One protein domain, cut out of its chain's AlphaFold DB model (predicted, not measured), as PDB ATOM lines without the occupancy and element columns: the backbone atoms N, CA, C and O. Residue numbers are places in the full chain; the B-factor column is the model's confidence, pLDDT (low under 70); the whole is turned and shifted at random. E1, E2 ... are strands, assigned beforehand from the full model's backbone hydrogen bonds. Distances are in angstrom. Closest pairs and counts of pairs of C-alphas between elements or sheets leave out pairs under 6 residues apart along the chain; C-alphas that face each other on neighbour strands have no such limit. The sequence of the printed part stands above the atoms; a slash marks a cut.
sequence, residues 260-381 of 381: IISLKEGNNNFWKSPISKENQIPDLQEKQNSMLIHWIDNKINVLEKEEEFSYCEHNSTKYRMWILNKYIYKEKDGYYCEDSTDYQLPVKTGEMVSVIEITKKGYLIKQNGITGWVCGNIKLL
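This is residues 260 to 381 of the 381 residues of the protein "Metallophosphoesterase" of Anaerocolumna sedimenticola (UniProt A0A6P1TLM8). The domain has two lobes: a strongly twisted five-stranded sheet, and a small sandwich in which a three-stranded sheet faces the pair E1 and E10, their strands crossed. E1, the first strand, belongs to the sandwich lobe, and two long stretches, residues 264 to 298 and 338 to 351, run between the lobes. The printed part has 122 residues with no named helix and ten named strands, E1 to E10 in order; the class is all strand, with under half of the residues, 54, in named strands. The larger sheet has the order E4, E3, E2, E6, E5, antiparallel but for E2 and E6, which meet only at a point; the others, E7, E8, E9 and E1, E10, are antiparallel. The whole is compact, with a radius of gyration of the C-alphas of 15.0 A and spans of 43 by 33 by 26 A.

E1, residues 260 to 263, begins at C-alpha 260 (92.661, 121.168, 143.939). E2, residues 299 to 305, is 16.4 A long and begins at C-alpha 299 (79.213, 101.852, 167.708). E3 is residues 309 to 314, E4 residues 320 to 324, E5 residues 328 to 331 and E6 residues 334 to 337. E7, residues 352 to 359, is 18.4 A long and bends by 77 degrees at residue 356. E8, residues 362 to 367, is 15.3 A long. E9 is residues 370 to 374, and E10, residues 376 to 380, ends at C-alpha 380 (100.198, 118.002, 147.273).

E1 and E10 are antiparallel at 172 degrees, with N 261 and O 377 within hydrogen-bond range at 2.9 A. E2, E3 and E4 form a meander, each strand the antiparallel neighbour of the one before, with N 301 and O 313 at 2.8 A and N 312 and O 321 at 2.9 A. C-alphas 299 of E2 and 336 of E6 face each other at 4.4 A. E5 and E6 are a hairpin, with N 329 and O 336 at 2.9 A. E7, E8 and E9 form a second meander, with N 356 and O 364 at 2.8 A and N 365 and O 372 at 2.9 A. This sheet and the sheet E1 E10 form a sandwich, two sheets face to face, the parts that face each other 9.5 A centre to centre, the strands of the one at 61 degrees to those of the other. The closest C-alphas of E8 and E10 are those of Gly 362 and Gly 376, 6.3 A.

The C-alphas of Lys 332 and Gly 350 are the two farthest apart, at 46.1 A. The printed part has no cut. The links E1 to E2 and E6 to E7 are long, and the others are tight. Mean pLDDT of the printed part is 84.7, and residues 265 to 288 are under 70.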
ATOM      1  N   ILE A 260      93.642 121.892 144.752       96.25
ATOM      2  CA  ILE A 260      92.661 121.168 143.939       96.25
ATOM      3  C   ILE A 260      92.929 121.465 142.460       96.25
ATOM      4  O   ILE A 260      92.833 122.609 142.025       96.25
ATOM      5  N   ILE A 261      93.253 120.437 141.677       96.69
ATOM      6  CA  ILE A 261      93.553 120.565 140.238       96.69
ATOM      7  C   ILE A 261      92.319 120.284 139.383       96.69
ATOM      8  O   ILE A 261      92.142 120.871 138.321       96.69
ATOM      9  N   SER A 262      91.469 119.364 139.826       93.06
ATOM     10  CA  SER A 262      90.203 119.051 139.162       93.06
ATOM     11  C   SER A 262      89.239 118.420 140.151       93.06
ATOM     12  O   SER A 262      89.663 117.740 141.086       93.06
ATOM     13  N   LEU A 263      87.950 118.621 139.910       89.19
ATOM     14  CA  LEU A 263      86.854 117.997 140.639       89.19
ATOM     15  C   LEU A 263      86.119 117.051 139.691       89.19
ATOM     16  O   LEU A 263      85.999 117.329 138.499       89.19
ATOM     17  N   LYS A 264      85.645 115.921 140.210       83.88
ATOM     18  CA  LYS A 264      84.745 115.030 139.472       83.88
ATOM     19  C   LYS A 264      83.316 115.380 139.874       83.88
ATOM     20  O   LYS A 264      82.935 115.136 141.016       83.88
ATOM     21  N   GLU A 265      82.535 115.956 138.961       60.75
ATOM     22  CA  GLU A 265      81.133 116.286 139.230       60.75
ATOM     23  C   GLU A 265      80.272 115.021 139.419       60.75
ATOM     24  O   GLU A 265      80.300 114.085 138.619       60.75
ATOM     25  N   GLY A 266      79.474 115.016 140.488       53.50
ATOM     26  CA  GLY A 266      78.052 114.672 140.411       53.50
ATOM     27  C   GLY A 266      77.608 113.243 140.077       53.50
ATOM     28  O   GLY A 266      76.411 113.063 139.890       53.50
ATOM     29  N   ASN A 267      78.470 112.219 140.014       41.53
ATOM     30  CA  ASN A 267      77.987 110.841 139.783       41.53
ATOM     31  C   ASN A 267      78.788 109.702 140.434       41.53
ATOM     32  O   ASN A 267      78.653 108.545 140.041       41.53
ATOM     33  N   ASN A 268      79.564 109.977 141.485       50.78
ATOM     34  CA  ASN A 268      80.050 108.889 142.336       50.78
ATOM     35  C   ASN A 268      78.922 108.446 143.274       50.78
ATOM     36  O   ASN A 268      78.748 108.997 144.358       50.78
ATOM     37  N   ASN A 269      78.167 107.424 142.855       54.12
ATOM     38  CA  ASN A 269      77.157 106.747 143.683       54.12
ATOM     39  C   ASN A 269      77.708 106.295 145.047       54.12
ATOM     40  O   ASN A 269      76.935 106.106 145.972       54.12
ATOM     41  N   PHE A 270      79.033 106.173 145.175       59.97
ATOM     42  CA  PHE A 270      79.712 105.842 146.420       59.97
ATOM     43  C   PHE A 270      79.424 106.834 147.559       59.97
ATOM     44  O   PHE A 270      79.166 106.410 148.673       59.97
ATOM     45  N   TRP A 271      79.411 108.142 147.284       61.31
ATOM     46  CA  TRP A 271      79.128 109.168 148.302       61.31
ATOM     47  C   TRP A 271      77.674 109.646 148.283       61.31
ATOM     48  O   TRP A 271      77.330 110.588 148.996       61.31
ATOM     49  N   LYS A 272      76.809 109.044 147.453       55.59
ATOM     50  CA  LYS A 272      75.371 109.308 147.545       55.59
ATOM     51  C   LYS A 272      74.891 108.663 148.842       55.59
ATOM     52  O   LYS A 272      74.934 107.442 148.959       55.59
ATOM     53  N   SER A 273      74.472 109.503 149.791       50.94
ATOM     54  CA  SER A 273      73.843 109.086 151.044       50.94
ATOM     55  C   SER A 273      72.792 108.014 150.738       50.94
ATOM     56  O   SER A 273      71.886 108.261 149.924       50.94
ATOM     57  N   PRO A 274      72.922 106.791 151.267       49.19
ATOM     58  CA  PRO A 274      71.947 105.763 150.973       49.19
ATOM     59  C   PRO A 274      70.644 106.088 151.689       49.19
ATOM     60  O   PRO A 274      70.500 105.893 152.888       49.19
ATOM     61  N   ILE A 275      69.700 106.596 150.900       46.47
ATOM     62  CA  ILE A 275      68.284 106.229 150.907       46.47
ATOM     63  C   ILE A 275      67.768 105.832 152.307       46.47
ATOM     64  O   ILE A 275      67.718 104.656 152.658       46.47
ATOM     65  N   SER A 276      67.252 106.807 153.057       43.19
ATOM     66  CA  SER A 276      66.351 106.595 154.202       43.19
ATOM     67  C   SER A 276      64.924 106.202 153.771       43.19
ATOM     68  O   SER A 276      63.961 106.473 154.482       43.19
ATOM     69  N   LYS A 277      64.726 105.595 152.588       41.00
ATOM     70  CA  LYS A 277      63.369 105.439 152.020       41.00
ATOM     71  C   LYS A 277      62.472 104.409 152.704       41.00
ATOM     72  O   LYS A 277      61.309 104.347 152.331       41.00
ATOM     73  N   GLU A 278      62.933 103.651 153.696       39.72
ATOM     74  CA  GLU A 278      62.072 102.630 154.321       39.72
ATOM     75  C   GLU A 278      61.810 102.806 155.814       39.72
ATOM     76  O   GLU A 278      60.933 102.135 156.335       39.72
ATOM     77  N   ASN A 279      62.449 103.761 156.493       39.62
ATOM     78  CA  ASN A 279      62.085 104.118 157.862       39.62
ATOM     79  C   ASN A 279      62.253 105.626 158.034       39.62
ATOM     80  O   ASN A 279      63.348 106.105 158.321       39.62
ATOM     81  N   GLN A 280      61.166 106.374 157.834       39.28
ATOM     82  CA  GLN A 280      61.088 107.746 158.324       39.28
ATOM     83  C   GLN A 280      61.318 107.692 159.835       39.28
ATOM     84  O   GLN A 280      60.445 107.253 160.577       39.28
ATOM     85  N   ILE A 281      62.507 108.094 160.280       41.81
ATOM     86  CA  ILE A 281      62.712 108.529 161.657       41.81
ATOM     87  C   ILE A 281      62.057 109.913 161.707       41.81
ATOM     88  O   ILE A 281      62.566 110.833 161.058       41.81
ATOM     89  N   PRO A 282      60.904 110.068 162.378       35.62
ATOM     90  CA  PRO A 282      60.237 111.351 162.467       35.62
ATOM     91  C   PRO A 282      61.040 112.196 163.454       35.62
ATOM     92  O   PRO A 282      60.850 112.041 164.650       35.62
ATOM     93  N   ASP A 283      62.028 112.939 162.937       40.06
ATOM     94  CA  ASP A 283      62.637 114.160 163.513       40.06
ATOM     95  C   ASP A 283      63.981 114.548 162.864       40.06
ATOM     96  O   ASP A 283      64.504 115.633 163.131       40.06
ATOM     97  N   LEU A 284      64.521 113.751 161.932       42.03
ATOM     98  CA  LEU A 284      65.590 114.226 161.046       42.03
ATOM     99  C   LEU A 284      64.971 115.171 160.010       42.03
ATOM    100  O   LEU A 284      64.558 114.756 158.928       42.03
ATOM    101  N   GLN A 285      64.835 116.443 160.395       37.78
ATOM    102  CA  GLN A 285      64.405 117.534 159.521       37.78
ATOM    103  C   GLN A 285      65.118 117.444 158.164       37.78
ATOM    104  O   GLN A 285      66.286 117.062 158.100       37.78
ATOM    105  N   GLU A 286      64.431 117.868 157.101       37.72
ATOM    106  CA  GLU A 286      64.829 117.902 155.678       37.72
ATOM    107  C   GLU A 286      66.151 118.663 155.350       37.72
ATOM    108  O   GLU A 286      66.348 119.121 154.227       37.72
ATOM    109  N   LYS A 287      67.071 118.846 156.306       41.56
ATOM    110  CA  LYS A 287      68.264 119.702 156.232       41.56
ATOM    111  C   LYS A 287      69.618 118.994 156.343       41.56
ATOM    112  O   LYS A 287      70.622 119.661 156.102       41.56
ATOM    113  N   GLN A 288      69.706 117.706 156.675       53.53
ATOM    114  CA  GLN A 288      71.009 117.029 156.796       53.53
ATOM    115  C   GLN A 288      71.182 115.917 155.757       53.53
ATOM    116  O   GLN A 288      70.657 114.819 155.895       53.53
ATOM    117  N   ASN A 289      71.967 116.217 154.716       72.25
ATOM    118  CA  ASN A 289      72.433 115.253 153.709       72.25
ATOM    119  C   ASN A 289      73.734 114.533 154.128       72.25
ATOM    120  O   ASN A 289      74.370 113.898 153.288       72.25
ATOM    121  N   SER A 290      74.168 114.691 155.382       86.31
ATOM    122  CA  SER A 290      75.393 114.100 155.921       86.31
ATOM    123  C   SER A 290      75.277 113.829 157.415       86.31
ATOM    124  O   SER A 290      74.466 114.446 158.106       86.31
ATOM    125  N   MET A 291      76.148 112.955 157.907       90.50
ATOM    126  CA  MET A 291      76.325 112.647 159.318       90.50
ATOM    127  C   MET A 291      77.805 112.720 159.710       90.50
ATOM    128  O   MET A 291      78.722 112.502 158.909       90.50
ATOM    129  N   LEU A 292      78.035 113.013 160.984       93.44
ATOM    130  CA  LEU A 292      79.309 112.897 161.669       93.44
ATOM    131  C   LEU A 292      79.139 111.974 162.880       93.44
ATOM    132  O   LEU A 292      78.434 112.298 163.829       93.44
ATOM    133  N   ILE A 293      79.812 110.827 162.842       95.31
ATOM    134  CA  ILE A 293      79.940 109.925 163.985       95.31
ATOM    135  C   ILE A 293      81.092 110.429 164.847       95.31
ATOM    136  O   ILE A 293      82.210 110.581 164.348       95.31
ATOM    137  N   HIS A 294      80.825 110.650 166.130       94.12
ATOM    138  CA  HIS A 294      81.825 111.040 167.125       94.12
ATOM    139  C   HIS A 294      82.219 109.855 167.989       94.12
ATOM    140  O   HIS A 294      81.379 109.033 168.324       94.12
ATOM    141  N   TRP A 295      83.457 109.831 168.478       89.38
ATOM    142  CA  TRP A 295      83.962 108.815 169.414       89.38
ATOM    143  C   TRP A 295      83.091 108.554 170.661       89.38
ATOM    144  O   TRP A 295      83.220 107.491 171.261       89.38
ATOM    145  N   ILE A 296      82.250 109.509 171.080       90.94
ATOM    146  CA  ILE A 296      81.341 109.365 172.233       90.94
ATOM    147  C   ILE A 296      80.151 108.436 171.953       90.94
ATOM    148  O   ILE A 296      79.601 107.859 172.887       90.94
ATOM    149  N   ASP A 297      79.770 108.286 170.685       94.44
ATOM    150  CA  ASP A 297      78.702 107.414 170.203       94.44
ATOM    151  C   ASP A 297      79.121 106.888 168.828       94.44
ATOM    152  O   ASP A 297      78.806 107.468 167.794       94.44
ATOM    153  N   ASN A 298      79.966 105.854 168.832       96.62
ATOM    154  CA  ASN A 298      80.683 105.390 167.644       96.62
ATOM    155  C   ASN A 298      80.509 103.900 167.345       96.62
ATOM    156  O   ASN A 298      81.302 103.311 166.602       96.62
ATOM    157  N   LYS A 299      79.499 103.265 167.944       97.88
ATOM    158  CA  LYS A 299      79.213 101.852 167.708       97.88
ATOM    159  C   LYS A 299      78.523 101.680 166.359       97.88
ATOM    160  O   LYS A 299      77.541 102.357 166.062       97.88
ATOM    161  N   ILE A 300      79.013 100.742 165.559       98.00
ATOM    162  CA  ILE A 300      78.540 100.523 164.192       98.00
ATOM    163  C   ILE A 300      78.277  99.044 163.906       98.00
ATOM    164  O   ILE A 300      78.894  98.145 164.487       98.00
ATOM    165  N   ASN A 301      77.417  98.797 162.926       97.62
ATOM    166  CA  ASN A 301      77.263  97.508 162.272       97.62
ATOM    167  C   ASN A 301      77.898  97.583 160.884       97.62
ATOM    168  O   ASN A 301      77.507  98.407 160.061       97.62
ATOM    169  N   VAL A 302      78.864  96.708 160.607       97.00
ATOM    170  CA  VAL A 302      79.457  96.598 159.269       97.00
ATOM    171  C   VAL A 302      78.527  95.762 158.392       97.00
ATOM    172  O   VAL A 302      78.337  94.577 158.668       97.00
ATOM    173  N   LEU A 303      77.952  96.378 157.359       95.44
ATOM    174  CA  LEU A 303      76.986  95.752 156.451       95.44
ATOM    175  C   LEU A 303      77.672  95.149 155.223       95.44
ATOM    176  O   LEU A 303      77.387  94.016 154.845       95.44
ATOM    177  N   GLU A 304      78.604  95.892 154.630       94.50
ATOM    178  CA  GLU A 304      79.378  95.473 153.460       94.50
ATOM    179  C   GLU A 304      80.838  95.895 153.629       94.50
ATOM    180  O   GLU A 304      81.128  96.961 154.175       94.50
ATOM    181  N   LYS A 305      81.770  95.052 153.177       94.81
ATOM    182  CA  LYS A 305      83.208  95.328 153.231       94.81
ATOM    183  C   LYS A 305      83.777  95.412 151.827       94.81
ATOM    184  O   LYS A 305      83.681  94.449 151.073       94.81
ATOM    185  N   GLU A 306      84.456  96.512 151.537       93.12
ATOM    186  CA  GLU A 306      85.303  96.660 150.358       93.12
ATOM    187  C   GLU A 306      86.783  96.816 150.759       93.12
ATOM    188  O   GLU A 306      87.148  96.687 151.929       93.12
ATOM    189  N   GLU A 307      87.655  97.087 149.782       92.25
ATOM    190  CA  GLU A 307      89.108  97.184 149.971       92.25
ATOM    191  C   GLU A 307      89.515  98.317 150.937       92.25
ATOM    192  O   GLU A 307      90.196  98.069 151.933       92.25
ATOM    193  N   GLU A 308      89.090  99.560 150.678       94.88
ATOM    194  CA  GLU A 308      89.484 100.737 151.482       94.88
ATOM    195  C   GLU A 308      88.407 101.201 152.475       94.88
ATOM    196  O   GLU A 308      88.723 101.835 153.485       94.88
ATOM    197  N   PHE A 309      87.145 100.872 152.210       95.31
ATOM    198  CA  PHE A 309      85.991 101.323 152.980       95.31
ATOM    199  C   PHE A 309      85.061 100.158 153.307       95.31
ATOM    200  O   PHE A 309      85.010  99.164 152.585       95.31
ATOM    201  N   SER A 310      84.280 100.316 154.366       95.38
ATOM    202  CA  SER A 310      83.149  99.451 154.678       95.38
ATOM    203  C   SER A 310      81.889 100.289 154.753       95.38
ATOM    204  O   SER A 310      81.889 101.389 155.316       95.38
ATOM    205  N   TYR A 311      80.807  99.758 154.206       94.38
ATOM    206  CA  TYR A 311      79.493 100.343 154.354       94.38
ATOM    207  C   TYR A 311      78.920  99.931 155.705       94.38
ATOM    208  O   TYR A 311      78.813  98.740 156.016       94.38
ATOM    209  N   CYS A 312      78.610 100.921 156.531       95.19
ATOM    210  CA  CYS A 312      78.291 100.723 157.935       95.19
ATOM    211  C   CYS A 312      76.980 101.417 158.293       95.19
ATOM    212  O   CYS A 312      76.656 102.462 157.738       95.19
ATOM    213  N   GLU A 313      76.258 100.856 159.256       94.56
ATOM    214  CA  GLU A 313      75.122 101.492 159.922       94.56
ATOM    215  C   GLU A 313      75.553 101.962 161.309       94.56
ATOM    216  O   GLU A 313      76.098 101.176 162.086       94.56
ATOM    217  N   HIS A 314      75.306 103.228 161.630       94.88
ATOM    218  CA  HIS A 314      75.503 103.750 162.973       94.88
ATOM    219  C   HIS A 314      74.408 103.231 163.907       94.88
ATOM    220  O   HIS A 314      73.217 103.335 163.605       94.88
ATOM    221  N   ASN A 315      74.789 102.660 165.049       94.88
ATOM    222  CA  ASN A 315      73.842 101.920 165.878       94.88
ATOM    223  C   ASN A 315      72.745 102.802 166.473       94.88
ATOM    224  O   ASN A 315      71.598 102.347 166.531       94.88
ATOM    225  N   SER A 316      73.086 104.014 166.905       92.75
ATOM    226  CA  SER A 316      72.165 104.909 167.609       92.75
ATOM    227  C   SER A 316      71.217 105.624 166.646       92.75
ATOM    228  O   SER A 316      70.012 105.642 166.877       92.75
ATOM    229  N   THR A 317      71.728 106.127 165.516       90.50
ATOM    230  CA  THR A 317      70.928 106.906 164.548       90.50
ATOM    231  C   THR A 317      70.353 106.078 163.400       90.50
ATOM    232  O   THR A 317      69.502 106.565 162.664       90.50
ATOM    233  N   LYS A 318      70.829 104.840 163.206       92.06
ATOM    234  CA  LYS A 318      70.525 103.970 162.048       92.06
ATOM    235  C   LYS A 318      70.944 104.534 160.691       92.06
ATOM    236  O   LYS A 318      70.667 103.924 159.659       92.06
ATOM    237  N   TYR A 319      71.636 105.666 160.676       90.06
ATOM    238  CA  TYR A 319      72.151 106.259 159.455       90.06
ATOM    239  C   TYR A 319      73.284 105.399 158.901       90.06
ATOM    240  O   TYR A 319      74.093 104.845 159.652       90.06
ATOM    241  N   ARG A 320      73.341 105.282 157.577       91.38
ATOM    242  CA  ARG A 320      74.297 104.417 156.898       91.38
ATOM    243  C   ARG A 320      75.256 105.225 156.048       91.38
ATOM    244  O   ARG A 320      74.841 106.096 155.294       91.38
ATOM    245  N   MET A 321      76.538 104.910 156.151       91.81
ATOM    246  CA  MET A 321      77.599 105.622 155.447       91.81
ATOM    247  C   MET A 321      78.806 104.729 155.197       91.81
ATOM    248  O   MET A 321      79.005 103.704 155.851       91.81
ATOM    249  N   TRP A 322      79.640 105.151 154.255       92.94
ATOM    250  CA  TRP A 322      80.946 104.547 154.040       92.94
ATOM    251  C   TRP A 322      81.950 105.078 155.058       92.94
ATOM    252  O   TRP A 322      82.139 106.286 155.195       92.94
ATOM    253  N   ILE A 323      82.618 104.160 155.749       95.31
ATOM    254  CA  ILE A 323      83.650 104.453 156.744       95.31
ATOM    255  C   ILE A 323      84.958 103.827 156.272       95.31
ATOM    256  O   ILE A 323      84.979 102.698 155.782       95.31
ATOM    257  N   LEU A 324      86.062 104.559 156.412       96.19
ATOM    258  CA  LEU A 324      87.391 104.033 156.114       96.19
ATOM    259  C   LEU A 324      87.680 102.800 156.972       96.19
ATOM    260  O   LEU A 324      87.597 102.864 158.196       96.19
ATOM    261  N   ASN A 325      88.119 101.705 156.350       97.00
ATOM    262  CA  ASN A 325      88.398 100.450 157.058       97.00
ATOM    263  C   ASN A 325      89.393 100.636 158.207       97.00
ATOM    264  O   ASN A 325      89.238 100.038 159.267       97.00
ATOM    265  N   LYS A 326      90.391 101.507 158.022       96.44
ATOM    266  CA  LYS A 326      91.397 101.814 159.047       96.44
ATOM    267  C   LYS A 326      90.863 102.599 160.247       96.44
ATOM    268  O   LYS A 326      91.558 102.684 161.251       96.44
ATOM    269  N   TYR A 327      89.677 103.196 160.138       96.62
ATOM    270  CA  TYR A 327      89.000 103.846 161.259       96.62
ATOM    271  C   TYR A 327      88.124 102.865 162.025       96.62
ATOM    272  O   TYR A 327      87.705 103.183 163.128       96.62
ATOM    273  N   ILE A 328      87.848 101.685 161.470       97.88
ATOM    274  CA  ILE A 328      87.009 100.675 162.103       97.88
ATOM    275  C   ILE A 328      87.878  99.765 162.962       97.88
ATOM    276  O   ILE A 328      88.871  99.198 162.502       97.88
ATOM    277  N   TYR A 329      87.461  99.560 164.202       97.38
ATOM    278  CA  TYR A 329      88.085  98.620 165.118       97.38
ATOM    279  C   TYR A 329      87.029  97.744 165.788       97.38
ATOM    280  O   TYR A 329      85.834  98.038 165.787       97.38
ATOM    281  N   LYS A 330      87.466  96.594 166.303       96.69
ATOM    282  CA  LYS A 330      86.590  95.608 166.935       96.69
ATOM    283  C   LYS A 330      86.893  95.533 168.421       96.69
ATOM    284  O   LYS A 330      88.040  95.294 168.798       96.69
ATOM    285  N   GLU A 331      85.857  95.652 169.239       95.56
ATOM    286  CA  GLU A 331      85.918  95.319 170.660       95.56
ATOM    287  C   GLU A 331      85.120  94.040 170.954       95.56
ATOM    288  O   GLU A 331      84.665  93.336 170.047       95.56
ATOM    289  N   LYS A 332      84.990  93.684 172.237       93.88
ATOM    290  CA  LYS A 332      84.337  92.435 172.660       93.88
ATOM    291  C   LYS A 332      82.865  92.359 172.247       93.88
ATOM    292  O   LYS A 332      82.367  91.261 172.028       93.88
ATOM    293  N   ASP A 333      82.189  93.497 172.160       95.19
ATOM    294  CA  ASP A 333      80.736  93.602 172.027       95.19
ATOM    295  C   ASP A 333      80.276  94.226 170.695       95.19
ATOM    296  O   ASP A 333      79.096  94.553 170.542       95.19
ATOM    297  N   GLY A 334      81.185  94.400 169.728       95.75
ATOM    298  CA  GLY A 334      80.834  94.896 168.399       95.75
ATOM    299  C   GLY A 334      81.972  95.574 167.643       95.75
ATOM    300  O   GLY A 334      83.147  95.485 168.012       95.75
ATOM    301  N   TYR A 335      81.589  96.233 166.552       98.00
ATOM    302  CA  TYR A 335      82.455  97.111 165.779       98.00
ATOM    303  C   TYR A 335      82.220  98.564 166.183       98.00
ATOM    304  O   TYR A 335      81.106  98.964 166.517       98.00
ATOM    305  N   TYR A 336      83.292  99.339 166.130       98.19
ATOM    306  CA  TYR A 336      83.333 100.756 166.454       98.19
ATOM    307  C   TYR A 336      84.137 101.479 165.381       98.19
ATOM    308  O   TYR A 336      84.924 100.843 164.673       98.19
ATOM    309  N   CYS A 337      83.972 102.793 165.261       97.31
ATOM    310  CA  CYS A 337      84.821 103.604 164.396       97.31
ATOM    311  C   CYS A 337      85.442 104.807 165.114       97.31
ATOM    312  O   CYS A 337      84.929 105.297 166.112       97.31
ATOM    313  N   GLU A 338      86.558 105.313 164.602       95.88
ATOM    314  CA  GLU A 338      87.003 106.675 164.912       95.88
ATOM    315  C   GLU A 338      86.022 107.719 164.344       95.88
ATOM    316  O   GLU A 338      85.133 107.378 163.556       95.88
ATOM    317  N   ASP A 339      86.214 108.996 164.704       94.94
ATOM    318  CA  ASP A 339      85.430 110.111 164.159       94.94
ATOM    319  C   ASP A 339      85.358 110.031 162.624       94.94
ATOM    320  O   ASP A 339      86.385 110.033 161.934       94.94
ATOM    321  N   SER A 340      84.141 109.940 162.088       95.75
ATOM    322  CA  SER A 340      83.900 109.631 160.675       95.75
ATOM    323  C   SER A 340      82.744 110.455 160.128       95.75
ATOM    324  O   SER A 340      81.691 110.533 160.749       95.75
ATOM    325  N   THR A 341      82.916 111.033 158.940       93.88
ATOM    326  CA  THR A 341      81.866 111.788 158.243       93.88
ATOM    327  C   THR A 341      81.730 111.343 156.794       93.88
ATOM    328  O   THR A 341      82.708 110.889 156.197       93.88
ATOM    329  N   ASP A 342      80.537 111.497 156.231       91.88
ATOM    330  CA  ASP A 342      80.258 111.400 154.795       91.88
ATOM    331  C   ASP A 342      80.011 112.773 154.143       91.88
ATOM    332  O   ASP A 342      79.705 112.844 152.951       91.88
ATOM    333  N   TYR A 343      80.181 113.866 154.896       91.75
ATOM    334  CA  TYR A 343      79.972 115.221 154.400       91.75
ATOM    335  C   TYR A 343      80.858 115.507 153.188       91.75
ATOM    336  O   TYR A 343      82.076 115.328 153.238       91.75
ATOM    337  N   GLN A 344      80.247 115.980 152.104       90.19
ATOM    338  CA  GLN A 344      80.953 116.404 150.900       90.19
ATOM    339  C   GLN A 344      81.234 117.902 150.988       90.19
ATOM    340  O   GLN A 344      80.307 118.710 151.056       90.19
ATOM    341  N   LEU A 345      82.514 118.278 150.991       90.00
ATOM    342  CA  LEU A 345      82.908 119.671 151.185       90.00
ATOM    343  C   LEU A 345      82.746 120.453 149.868       90.00
ATOM    344  O   LEU A 345      83.389 120.089 148.878       90.00
ATOM    345  N   PRO A 346      81.933 121.526 149.820       89.81
ATOM    346  CA  PRO A 346      81.827 122.358 148.629       89.81
ATOM    347  C   PRO A 346      83.107 123.181 148.456       89.81
ATOM    348  O   PRO A 346      83.376 124.097 149.228       89.81
ATOM    349  N   VAL A 347      83.885 122.854 147.427       91.75
ATOM    350  CA  VAL A 347      85.178 123.482 147.109       91.75
ATOM    351  C   VAL A 347      85.298 123.760 145.614       91.75
ATOM    352  O   VAL A 347      84.519 123.237 144.811       91.75
ATOM    353  N   LYS A 348      86.292 124.557 145.217       94.00
ATOM    354  CA  LYS A 348      86.566 124.903 143.813       94.00
ATOM    355  C   LYS A 348      87.977 124.503 143.389       94.00
ATOM    356  O   LYS A 348      88.919 124.481 144.179       94.00
ATOM    357  N   THR A 349      88.141 124.224 142.098       95.19
ATOM    358  CA  THR A 349      89.467 124.072 141.485       95.19
ATOM    359  C   THR A 349      90.315 125.323 141.728       95.19
ATOM    360  O   THR A 349      89.824 126.444 141.620       95.19
ATOM    361  N   GLY A 350      91.595 125.127 142.039       96.00
ATOM    362  CA  GLY A 350      92.550 126.183 142.366       96.00
ATOM    363  C   GLY A 350      92.633 126.516 143.857       96.00
ATOM    364  O   GLY A 350      93.592 127.165 144.270       96.00
ATOM    365  N   GLU A 351      91.693 126.051 144.681       96.19
ATOM    366  CA  GLU A 351      91.734 126.308 146.120       96.19
ATOM    367  C   GLU A 351      92.811 125.472 146.824       96.19
ATOM    368  O   GLU A 351      93.046 124.300 146.504       96.19
ATOM    369  N   MET A 352      93.464 126.094 147.811       96.62
ATOM    370  CA  MET A 352      94.393 125.429 148.719       96.62
ATOM    371  C   MET A 352      93.623 124.823 149.892       96.62
ATOM    372  O   MET A 352      92.803 125.493 150.520       96.62
ATOM    373  N   VAL A 353      93.922 123.567 150.211       97.00
ATOM    374  CA  VAL A 353      93.243 122.791 151.252       97.00
ATOM    375  C   VAL A 353      94.249 122.015 152.098       97.00
ATOM    376  O   VAL A 353      95.347 121.691 151.643       97.00
ATOM    377  N   SER A 354      93.874 121.698 153.333       97.44
ATOM    378  CA  SER A 354      94.550 120.684 154.143       97.44
ATOM    379  C   SER A 354      94.091 119.297 153.692       97.44
ATOM    380  O   SER A 354      92.894 119.063 153.571       97.44
ATOM    381  N   VAL A 355      95.011 118.366 153.470       97.50
ATOM    382  CA  VAL A 355      94.717 116.987 153.060       97.50
ATOM    383  C   VAL A 355      94.913 116.064 154.255       97.50
ATOM    384  O   VAL A 355      96.041 115.842 154.694       97.50
ATOM    385  N   ILE A 356      93.804 115.552 154.787       96.69
ATOM    386  CA  ILE A 356      93.776 114.676 155.963       96.69
ATOM    387  C   ILE A 356      93.940 113.219 155.536       96.69
ATOM    388  O   ILE A 356      94.742 112.500 156.123       96.69
ATOM    389  N   GLU A 357      93.207 112.797 154.501       96.38
ATOM    390  CA  GLU A 357      93.300 111.449 153.941       96.38
ATOM    391  C   GLU A 357      93.385 111.449 152.424       96.38
ATOM    392  O   GLU A 357      92.795 112.290 151.744       96.38
ATOM    393  N   ILE A 358      94.091 110.447 151.906       95.62
ATOM    394  CA  ILE A 358      94.221 110.155 150.481       95.62
ATOM    395  C   ILE A 358      93.765 108.714 150.273       95.62
ATOM    396  O   ILE A 358      94.268 107.806 150.930       95.62
ATOM    397  N   THR A 359      92.820 108.514 149.360       94.06
ATOM    398  CA  THR A 359      92.231 107.204 149.047       94.06
ATOM    399  C   THR A 359      92.109 107.052 147.534       94.06
ATOM    400  O   THR A 359      92.186 108.043 146.799       94.06
ATOM    401  N   LYS A 360      91.840 105.842 147.039       89.69
ATOM    402  CA  LYS A 360      91.552 105.626 145.609       89.69
ATOM    403  C   LYS A 360      90.259 106.319 145.161       89.69
ATOM    404  O   LYS A 360      90.090 106.594 143.974       89.69
ATOM    405  N   LYS A 361      89.338 106.599 146.092       85.50
ATOM    406  CA  LYS A 361      87.998 107.152 145.812       85.50
ATOM    407  C   LYS A 361      87.885 108.665 146.015       85.50
ATOM    408  O   LYS A 361      86.875 109.259 145.630       85.50
ATOM    409  N   GLY A 362      88.912 109.300 146.571       91.81
ATOM    410  CA  GLY A 362      88.936 110.734 146.838       91.81
ATOM    411  C   GLY A 362      89.808 111.099 148.031       91.81
ATOM    412  O   GLY A 362      90.637 110.313 148.494       91.81
ATOM    413  N   TYR A 363      89.595 112.307 148.532       95.19
ATOM    414  CA  TYR A 363      90.384 112.900 149.601       95.19
ATOM    415  C   TYR A 363      89.461 113.339 150.730       95.19
ATOM    416  O   TYR A 363      88.430 113.958 150.461       95.19
ATOM    417  N   LEU A 364      89.848 113.068 151.976       96.25
ATOM    418  CA  LEU A 364      89.282 113.779 153.119       96.25
ATOM    419  C   LEU A 364      90.119 115.036 153.292       96.25
ATOM    420  O   LEU A 364      91.327 114.953 153.537       96.25
ATOM    421  N   ILE A 365      89.496 116.191 153.131       97.06
ATOM    422  CA  ILE A 365      90.184 117.475 153.186       97.06
ATOM    423  C   ILE A 365      89.580 118.366 154.256       97.06
ATOM    424  O   ILE A 365      88.471 118.132 154.732       97.06
ATOM    425  N   LYS A 366      90.319 119.410 154.608       97.38
ATOM    426  CA  LYS A 366      89.855 120.487 155.466       97.38
ATOM    427  C   LYS A 366      90.112 121.839 154.818       97.38
ATOM    428  O   LYS A 366      91.207 122.103 154.317       97.38
ATOM    429  N   GLN A 367      89.105 122.700 154.867       95.69
ATOM    430  CA  GLN A 367      89.166 124.074 154.390       95.69
ATOM    431  C   GLN A 367      88.395 124.966 155.362       95.69
ATOM    432  O   GLN A 367      87.285 124.633 155.760       95.69
ATOM    433  N   ASN A 368      88.997 126.088 155.767       94.38
ATOM    434  CA  ASN A 368      88.380 127.062 156.680       94.38
ATOM    435  C   ASN A 368      87.778 126.426 157.947       94.38
ATOM    436  O   ASN A 368      86.678 126.769 158.354       94.38
ATOM    437  N   GLY A 369      88.478 125.459 158.546       95.81
ATOM    438  CA  GLY A 369      88.017 124.767 159.753       95.81
ATOM    439  C   GLY A 369      87.072 123.586 159.522       95.81
ATOM    440  O   GLY A 369      86.972 122.733 160.400       95.81
ATOM    441  N   ILE A 370      86.474 123.470 158.335       97.00
ATOM    442  CA  ILE A 370      85.482 122.442 158.012       97.00
ATOM    443  C   ILE A 370      86.142 121.272 157.291       97.00
ATOM    444  O   ILE A 370      86.949 121.465 156.381       97.00
ATOM    445  N   THR A 371      85.805 120.050 157.696       96.62
ATOM    446  CA  THR A 371      86.321 118.807 157.107       96.62
ATOM    447  C   THR A 371      85.259 118.110 156.268       96.62
ATOM    448  O   THR A 371      84.118 118.006 156.699       96.62
ATOM    449  N   GLY A 372      85.627 117.580 155.104       94.31
ATOM    450  CA  GLY A 372      84.729 116.767 154.285       94.31
ATOM    451  C   GLY A 372      85.430 116.108 153.101       94.31
ATOM    452  O   GLY A 372      86.606 116.355 152.822       94.31
ATOM    453  N   TRP A 373      84.706 115.224 152.428       93.88
ATOM    454  CA  TRP A 373      85.177 114.457 151.287       93.88
ATOM    455  C   TRP A 373      85.088 115.246 149.991       93.88
ATOM    456  O   TRP A 373      84.127 115.977 149.748       93.88
ATOM    457  N   VAL A 374      86.084 115.040 149.132       92.12
ATOM    458  CA  VAL A 374      86.118 115.569 147.769       92.12
ATOM    459  C   VAL A 374      86.613 114.498 146.803       92.12
ATOM    460  O   VAL A 374      87.627 113.834 147.033       92.12
ATOM    461  N   CYS A 375      85.912 114.357 145.677       90.50
ATOM    462  CA  CYS A 375      86.341 113.538 144.547       90.50
ATOM    463  C   CYS A 375      86.997 114.418 143.483       90.50
ATOM    464  O   CYS A 375      86.383 115.343 142.955       90.50
ATOM    465  N   GLY A 376      88.235 114.108 143.120       89.88
ATOM    466  CA  GLY A 376      89.000 114.939 142.202       89.88
ATOM    467  C   GLY A 376      90.462 114.534 142.160       89.88
ATOM    468  O   GLY A 376      90.795 113.405 142.511       89.88
ATOM    469  N   ASN A 377      91.320 115.463 141.756       93.00
ATOM    470  CA  ASN A 377      92.769 115.332 141.859       93.00
ATOM    471  C   ASN A 377      93.324 116.509 142.661       93.00
ATOM    472  O   ASN A 377      93.037 117.666 142.340       93.00
ATOM    473  N   ILE A 378      94.148 116.215 143.665       96.25
ATOM    474  CA  ILE A 378      94.833 117.222 144.479       96.25
ATOM    475  C   ILE A 378      96.338 117.082 144.275       96.25
ATOM    476  O   ILE A 378      96.907 116.007 144.473       96.25
ATOM    477  N   LYS A 379      96.990 118.186 143.909       96.88
ATOM    478  CA  LYS A 379      98.451 118.282 143.891       96.88
ATOM    479  C   LYS A 379      98.923 118.658 145.289       96.88
ATOM    480  O   LYS A 379      98.641 119.757 145.756       96.88
ATOM    481  N   LEU A 380      99.627 117.748 145.951       96.94
ATOM    482  CA  LEU A 380     100.198 118.002 147.273       96.94
ATOM    483  C   LEU A 380     101.359 118.999 147.178       96.94
ATOM    484  O   LEU A 380     102.088 119.001 146.181       96.94
ATOM    485  N   LEU A 381     101.501 119.823 148.214       93.69
ATOM    486  CA  LEU A 381     102.589 120.784 148.376       93.69
ATOM    487  C   LEU A 381     103.723 120.215 149.231       93.69
ATOM    488  O   LEU A 381     103.464 119.263 150.018       93.69
TER     489      LEU A 381